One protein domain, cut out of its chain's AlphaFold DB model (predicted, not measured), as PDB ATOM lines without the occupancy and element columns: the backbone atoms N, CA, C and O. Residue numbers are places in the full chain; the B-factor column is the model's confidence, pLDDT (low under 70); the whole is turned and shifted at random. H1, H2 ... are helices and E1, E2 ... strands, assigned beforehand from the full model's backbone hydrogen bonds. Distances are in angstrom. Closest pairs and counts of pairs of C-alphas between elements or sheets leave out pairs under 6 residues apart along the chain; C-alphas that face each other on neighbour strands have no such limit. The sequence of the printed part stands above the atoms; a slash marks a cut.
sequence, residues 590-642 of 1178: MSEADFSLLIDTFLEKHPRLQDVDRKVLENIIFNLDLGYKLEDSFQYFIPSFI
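This is residues 590 to 642 of the 1178 residues of an uncharacterized protein of Marchantia polymorpha subsp. ruderalis (UniProt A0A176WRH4). You are looking at a small open loop of chain: the helix H1 makes one side, the chain turns round at residues 606 to 613, and the shorter helix H2 comes back on the other side, the two helices far from side by side. At the end where H1 begins, the short strand E1 closes the loop, lying between residues 590 to 591 and residues 628 to 629, which pair with it in two short antiparallel runs. The printed part has 53 residues, with two named helices and one named strand in the order H1, H2, E1, and its class is mostly helix. It is compact, with a radius of gyration of the C-alphas of 11.2 A, and only just elongated, spanning 32 by 21 by 20 A.

Start at residues 590 to 591, which pair antiparallel with residues 635 to 636 of E1, the strand of residues 635 to 637. Go on into H1, residues 592 to 605, and look at its beginning: the C-alphas of Glu 592 and Gln 635 are the closest of H1 and E1, 5.5 A apart. Next look at Ile 599 and Asp 600, for H1 touches H2, residues 614 to 623, with residues 599 to 600 alone. The two helices only just touch, with 3 pairs of C-alphas within 8 A; the closest C-alphas are those of Ile 599 and Arg 614, 6.8 A apart. Their lines stand at 70.5 degrees, only just about perpendicular. Past H2, find residues 628 to 629, which pair antiparallel with residues 636 to 637 of E1. E1 pairs with no named strand, and H2 and E1 are apart. In H1 and H2 every O i to N i+4 pair is within hydrogen-bond range.

Find C-alpha 592 at (68.892, 132.063, -0.466); from there H1 runs 19.9 A to C-alpha 605 at (59.866, 139.666, 15.521). H2 begins at C-alpha 614, at (58.822, 129.613, 6.274), and ends at C-alpha 623, 14.1 A on. E1 covers residues 635 to 637, 6.7 A from first to last C-alpha, and ends at C-alpha 637 at (64.812, 138.998, -6.941).

The two C-alphas farthest apart are those of Arg 608 and Asp 632, at 33.6 A, while the first and last printed C-alphas, of Met 590 and Ile 642, are 11.0 A apart. The printed part has no cut. The link from H1 to H2 is short, with 8 residues, and the link from H2 to E1 is long, with 11. The mean pLDDT of the printed part is 80.7; look for values under 70 at residues 623 to 625, residue 633 and residues 640 to 642 of this model.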
ATOM      1  N   MET A 590      68.977 138.943  -3.813       88.50
ATOM      2  CA  MET A 590      69.513 138.421  -2.551       88.50
ATOM      3  C   MET A 590      69.754 136.912  -2.636       88.50
ATOM      4  O   MET A 590      69.052 136.222  -3.366       88.50
ATOM      5  N   SER A 591      70.742 136.386  -1.908       89.94
ATOM      6  CA  SER A 591      70.994 134.940  -1.886       89.94
ATOM      7  C   SER A 591      69.936 134.190  -1.070       89.94
ATOM      8  O   SER A 591      69.238 134.783  -0.250       89.94
ATOM      9  N   GLU A 592      69.833 132.873  -1.239       90.75
ATOM     10  CA  GLU A 592      68.892 132.063  -0.466       90.75
ATOM     11  C   GLU A 592      69.180 132.073   1.025       90.75
ATOM     12  O   GLU A 592      68.241 132.129   1.815       90.75
ATOM     13  N   ALA A 593      70.449 132.126   1.427       87.94
ATOM     14  CA  ALA A 593      70.819 132.308   2.826       87.94
ATOM     15  C   ALA A 593      70.345 133.670   3.369       87.94
ATOM     16  O   ALA A 593      69.815 133.738   4.476       87.94
ATOM     17  N   ASP A 594      70.464 134.738   2.576       87.38
ATOM     18  CA  ASP A 594      70.020 136.077   2.981       87.38
ATOM     19  C   ASP A 594      68.491 136.167   3.068       87.38
ATOM     20  O   ASP A 594      67.959 136.749   4.011       87.38
ATOM     21  N   PHE A 595      67.778 135.571   2.106       88.38
ATOM     22  CA  PHE A 595      66.315 135.499   2.122       88.38
ATOM     23  C   PHE A 595      65.820 134.654   3.299       88.38
ATOM     24  O   PHE A 595      64.904 135.069   4.003       88.38
ATOM     25  N   SER A 596      66.475 133.516   3.565       89.19
ATOM     26  CA  SER A 596      66.227 132.680   4.749       89.19
ATOM     27  C   SER A 596      66.269 133.510   6.021       89.19
ATOM     28  O   SER A 596      65.297 133.582   6.765       89.19
ATOM     29  N   LEU A 597      67.393 134.200   6.211       87.88
ATOM     30  CA  LEU A 597      67.655 134.990   7.396       87.88
ATOM     31  C   LEU A 597      66.659 136.146   7.534       87.88
ATOM     32  O   LEU A 597      66.245 136.461   8.649       87.88
ATOM     33  N   LEU A 598      66.242 136.758   6.421       87.06
ATOM     34  CA  LEU A 598      65.209 137.794   6.405       87.06
ATOM     35  C   LEU A 598      63.865 137.258   6.927       87.06
ATOM     36  O   LEU A 598      63.253 137.903   7.780       87.06
ATOM     37  N   ILE A 599      63.419 136.096   6.436       87.56
ATOM     38  CA  ILE A 599      62.152 135.480   6.856       87.56
ATOM     39  C   ILE A 599      62.221 135.021   8.313       87.56
ATOM     40  O   ILE A 599      61.315 135.329   9.084       87.56
ATOM     41  N   ASP A 600      63.315 134.380   8.720       86.88
ATOM     42  CA  ASP A 600      63.504 133.925  10.100       86.88
ATOM     43  C   ASP A 600      63.511 135.118  11.073       86.88
ATOM     44  O   ASP A 600      62.832 135.104  12.100       86.88
ATOM     45  N   THR A 601      64.181 136.216  10.699       86.38
ATOM     46  CA  THR A 601      64.180 137.467  11.477       86.38
ATOM     47  C   THR A 601      62.785 138.098  11.543       86.38
ATOM     48  O   THR A 601      62.414 138.697  12.555       86.38
ATOM     49  N   PHE A 602      62.006 138.018  10.460       83.94
ATOM     50  CA  PHE A 602      60.631 138.513  10.430       83.94
ATOM     51  C   PHE A 602      59.726 137.701  11.371       83.94
ATOM     52  O   PHE A 602      59.015 138.290  12.187       83.94
ATOM     53  N   LEU A 603      59.817 136.369  11.319       82.94
ATOM     54  CA  LEU A 603      59.085 135.446  12.187       82.94
ATOM     55  C   LEU A 603      59.440 135.639  13.668       82.94
ATOM     56  O   LEU A 603      58.547 135.731  14.511       82.94
ATOM     57  N   GLU A 604      60.726 135.798  13.992       85.19
ATOM     58  CA  GLU A 604      61.188 136.053  15.363       85.19
ATOM     59  C   GLU A 604      60.574 137.338  15.944       85.19
ATOM     60  O   GLU A 604      60.180 137.395  17.111       85.19
ATOM     61  N   LYS A 605      60.431 138.375  15.111       80.94
ATOM     62  CA  LYS A 605      59.866 139.666  15.521       80.94
ATOM     63  C   LYS A 605      58.353 139.662  15.633       80.94
ATOM     64  O   LYS A 605      57.802 140.636  16.153       80.94
ATOM     65  N   HIS A 606      57.662 138.657  15.103       76.62
ATOM     66  CA  HIS A 606      56.203 138.598  15.059       76.62
ATOM     67  C   HIS A 606      55.731 137.291  15.710       76.62
ATOM     68  O   HIS A 606      55.358 136.359  15.004       76.62
ATOM     69  N   PRO A 607      55.665 137.227  17.059       78.75
ATOM     70  CA  PRO A 607      55.364 135.995  17.796       78.75
ATOM     71  C   PRO A 607      54.058 135.307  17.377       78.75
ATOM     72  O   PRO A 607      53.930 134.098  17.494       78.75
ATOM     73  N   ARG A 608      53.088 136.072  16.852       70.88
ATOM     74  CA  ARG A 608      51.807 135.554  16.338       70.88
ATOM     75  C   ARG A 608      51.940 134.715  15.062       70.88
ATOM     76  O   ARG A 608      50.981 134.055  14.691       70.88
ATOM     77  N   LEU A 609      53.085 134.783  14.385       73.94
ATOM     78  CA  LEU A 609      53.389 134.049  13.159       73.94
ATOM     79  C   LEU A 609      54.407 132.924  13.393       73.94
ATOM     80  O   LEU A 609      54.810 132.301  12.423       73.94
ATOM     81  N   GLN A 610      54.829 132.648  14.636       80.06
ATOM     82  CA  GLN A 610      55.863 131.635  14.914       80.06
ATOM     83  C   GLN A 610      55.497 130.224  14.428       80.06
ATOM     84  O   GLN A 610      56.397 129.455  14.107       80.06
ATOM     85  N   ASP A 611      54.203 129.916  14.315       83.56
ATOM     86  CA  ASP A 611      53.712 128.632  13.803       83.56
ATOM     87  C   ASP A 611      53.573 128.598  12.266       83.56
ATOM     88  O   ASP A 611      53.218 127.566  11.694       83.56
ATOM     89  N   VAL A 612      53.833 129.711  11.566       79.56
ATOM     90  CA  VAL A 612      53.760 129.776  10.100       79.56
ATOM     91  C   VAL A 612      55.066 129.251   9.512       79.56
ATOM     92  O   VAL A 612      56.118 129.870   9.665       79.56
ATOM     93  N   ASP A 613      54.991 128.123   8.800       86.50
ATOM     94  CA  ASP A 613      56.134 127.558   8.079       86.50
ATOM     95  C   ASP A 613      56.726 128.607   7.124       86.50
ATOM     96  O   ASP A 613      56.026 129.245   6.333       86.50
ATOM     97  N   ARG A 614      58.048 128.762   7.172       85.00
ATOM     98  CA  ARG A 614      58.822 129.613   6.274       85.00
ATOM     99  C   ARG A 614      58.441 129.398   4.808       85.00
ATOM    100  O   ARG A 614      58.357 130.369   4.057       85.00
ATOM    101  N   LYS A 615      58.182 128.153   4.399       85.69
ATOM    102  CA  LYS A 615      57.792 127.836   3.019       85.69
ATOM    103  C   LYS A 615      56.455 128.472   2.629       85.69
ATOM    104  O   LYS A 615      56.268 128.837   1.473       85.69
ATOM    105  N   VAL A 616      55.551 128.672   3.589       81.44
ATOM    106  CA  VAL A 616      54.284 129.387   3.383       81.44
ATOM    107  C   VAL A 616      54.546 130.872   3.131       81.44
ATOM    108  O   VAL A 616      53.982 131.419   2.189       81.44
ATOM    109  N   LEU A 617      55.438 131.517   3.893       83.19
ATOM    110  CA  LEU A 617      55.824 132.920   3.664       83.19
ATOM    111  C   LEU A 617      56.574 133.126   2.345       83.19
ATOM    112  O   LEU A 617      56.341 134.109   1.644       83.19
ATOM    113  N   GLU A 618      57.446 132.191   1.989       85.25
ATOM    114  CA  GLU A 618      58.128 132.179   0.697       85.25
ATOM    115  C   GLU A 618      57.115 132.073  -0.455       85.25
ATOM    116  O   GLU A 618      57.103 132.913  -1.356       85.25
ATOM    117  N   ASN A 619      56.187 131.115  -0.369       80.81
ATOM    118  CA  ASN A 619      55.105 130.968  -1.337       80.81
ATOM    119  C   ASN A 619      54.211 132.214  -1.401       80.81
ATOM    120  O   ASN A 619      53.806 132.612  -2.487       80.81
ATOM    121  N   ILE A 620      53.913 132.854  -0.271       75.69
ATOM    122  CA  ILE A 620      53.164 134.115  -0.220       75.69
ATOM    123  C   ILE A 620      53.871 135.199  -1.041       75.69
ATOM    124  O   ILE A 620      53.233 135.871  -1.849       75.69
ATOM    125  N   ILE A 621      55.181 135.375  -0.848       80.12
ATOM    126  CA  ILE A 621      55.957 136.431  -1.511       80.12
ATOM    127  C   ILE A 621      55.962 136.227  -3.029       80.12
ATOM    128  O   ILE A 621      55.783 137.196  -3.767       80.12
ATOM    129  N   PHE A 622      56.106 134.988  -3.503       79.06
ATOM    130  CA  PHE A 622      56.114 134.708  -4.943       79.06
ATOM    131  C   PHE A 622      54.725 134.721  -5.556       79.06
ATOM    132  O   PHE A 622      54.538 135.300  -6.620       79.06
ATOM    133  N   ASN A 623      53.721 134.173  -4.875       69.69
ATOM    134  CA  ASN A 623      52.366 134.140  -5.418       69.69
ATOM    135  C   ASN A 623      51.703 135.523  -5.450       69.69
ATOM    136  O   ASN A 623      50.786 135.729  -6.246       69.69
ATOM    137  N   LEU A 624      52.168 136.470  -4.630       66.75
ATOM    138  CA  LEU A 624      51.766 137.880  -4.675       66.75
ATOM    139  C   LEU A 624      52.637 138.739  -5.612       66.75
ATOM    140  O   LEU A 624      52.495 139.961  -5.606       66.75
ATOM    141  N   ASP A 625      53.534 138.131  -6.398       69.69
ATOM    142  CA  ASP A 625      54.462 138.816  -7.311       69.69
ATOM    143  C   ASP A 625      55.369 139.852  -6.600       69.69
ATOM    144  O   ASP A 625      55.841 140.824  -7.198       69.69
ATOM    145  N   LEU A 626      55.615 139.662  -5.296       74.88
ATOM    146  CA  LEU A 626      56.451 140.537  -4.460       74.88
ATOM    147  C   LEU A 626      57.936 140.162  -4.523       74.88
ATOM    148  O   LEU A 626      58.796 140.952  -4.128       74.88
ATOM    149  N   GLY A 627      58.238 138.971  -5.028       80.56
ATOM    150  CA  GLY A 627      59.581 138.510  -5.329       80.56
ATOM    151  C   GLY A 627      59.546 137.396  -6.366       80.56
ATOM    152  O   GLY A 627      58.483 136.883  -6.702       80.56
ATOM    153  N   TYR A 628      60.715 137.014  -6.859       82.00
ATOM    154  CA  TYR A 628      60.880 135.947  -7.839       82.00
ATOM    155  C   TYR A 628      62.063 135.083  -7.420       82.00
ATOM    156  O   TYR A 628      63.131 135.615  -7.113       82.00
ATOM    157  N   LYS A 629      61.890 133.761  -7.401       87.88
ATOM    158  CA  LYS A 629      63.003 132.816  -7.266       87.88
ATOM    159  C   LYS A 629      63.520 132.504  -8.669       87.88
ATOM    160  O   LYS A 629      62.733 132.096  -9.516       87.88
ATOM    161  N   LEU A 630      64.807 132.720  -8.928       82.75
ATOM    162  CA  LEU A 630      65.406 132.285 -10.191       82.75
ATOM    163  C   LEU A 630      65.598 130.765 -10.146       82.75
ATOM    164  O   LEU A 630      66.190 130.269  -9.192       82.75
ATOM    165  N   GLU A 631      65.116 130.031 -11.152       72.81
ATOM    166  CA  GLU A 631      65.121 128.555 -11.132       72.81
ATOM    167  C   GLU A 631      66.534 127.953 -11.000       72.81
ATOM    168  O   GLU A 631      66.705 126.962 -10.294       72.81
ATOM    169  N   ASP A 632      67.554 128.613 -11.561       75.75
ATOM    170  CA  ASP A 632      68.929 128.082 -11.636       75.75
ATOM    171  C   ASP A 632      69.946 128.783 -10.729       75.75
ATOM    172  O   ASP A 632      71.124 128.419 -10.675       75.75
ATOM    173  N   SER A 633      69.522 129.807  -9.995       67.75
ATOM    174  CA  SER A 633      70.391 130.485  -9.043       67.75
ATOM    175  C   SER A 633      69.694 130.485  -7.699       67.75
ATOM    176  O   SER A 633      68.521 130.820  -7.618       67.75
ATOM    177  N   PHE A 634      70.398 130.116  -6.628       82.69
ATOM    178  CA  PHE A 634      69.921 130.244  -5.245       82.69
ATOM    179  C   PHE A 634      69.789 131.729  -4.849       82.69
ATOM    180  O   PHE A 634      70.368 132.183  -3.863       82.69
ATOM    181  N   GLN A 635      69.122 132.521  -5.683       86.12
ATOM    182  CA  GLN A 635      68.937 133.947  -5.587       86.12
ATOM    183  C   GLN A 635      67.463 134.271  -5.794       86.12
ATOM    184  O   GLN A 635      66.762 133.691  -6.625       86.12
ATOM    185  N   TYR A 636      67.026 135.246  -5.020       87.12
ATOM    186  CA  TYR A 636      65.699 135.810  -5.057       87.12
ATOM    187  C   TYR A 636      65.805 137.246  -5.544       87.12
ATOM    188  O   TYR A 636      66.642 138.008  -5.060       87.12
ATOM    189  N   PHE A 637      64.962 137.625  -6.492       84.44
ATOM    190  CA  PHE A 637      64.812 138.998  -6.941       84.44
ATOM    191  C   PHE A 637      63.614 139.632  -6.236       84.44
ATOM    192  O   PHE A 637      62.489 139.155  -6.375       84.44
ATOM    193  N   ILE A 638      63.845 140.699  -5.475       81.75
ATOM    194  CA  ILE A 638      62.813 141.432  -4.735       81.75
ATOM    195  C   ILE A 638      62.817 142.880  -5.242       81.75
ATOM    196  O   ILE A 638      63.686 143.666  -4.851       81.75
ATOM    197  N   PRO A 639      61.854 143.276  -6.099       70.25
ATOM    198  CA  PRO A 639      61.851 144.594  -6.735       70.25
ATOM    199  C   PRO A 639      61.888 145.767  -5.745       70.25
ATOM    200  O   PRO A 639      62.481 146.804  -6.033       70.25
ATOM    201  N   SER A 640      61.292 145.608  -4.558       64.25
ATOM    202  CA  SER A 640      61.267 146.641  -3.512       64.25
ATOM    203  C   SER A 640      62.626 146.895  -2.851       64.25
ATOM    204  O   SER A 640      62.775 147.890  -2.143       64.25
ATOM    205  N   PHE A 641      63.623 146.034  -3.081       68.19
ATOM    206  CA  PHE A 641      64.997 146.216  -2.601       68.19
ATOM    207  C   PHE A 641      65.878 146.982  -3.591       68.19
ATOM    208  O   PHE A 641      67.037 147.265  -3.285       68.19
ATOM    209  N   ILE A 642      65.342 147.364  -4.754       64.19
ATOM    210  CA  ILE A 642      65.996 148.325  -5.638       64.19
ATOM    211  C   ILE A 642      65.877 149.701  -4.969       64.19
ATOM    212  O   ILE A 642      64.756 150.173  -4.767       64.19
TER     213      ILE A 642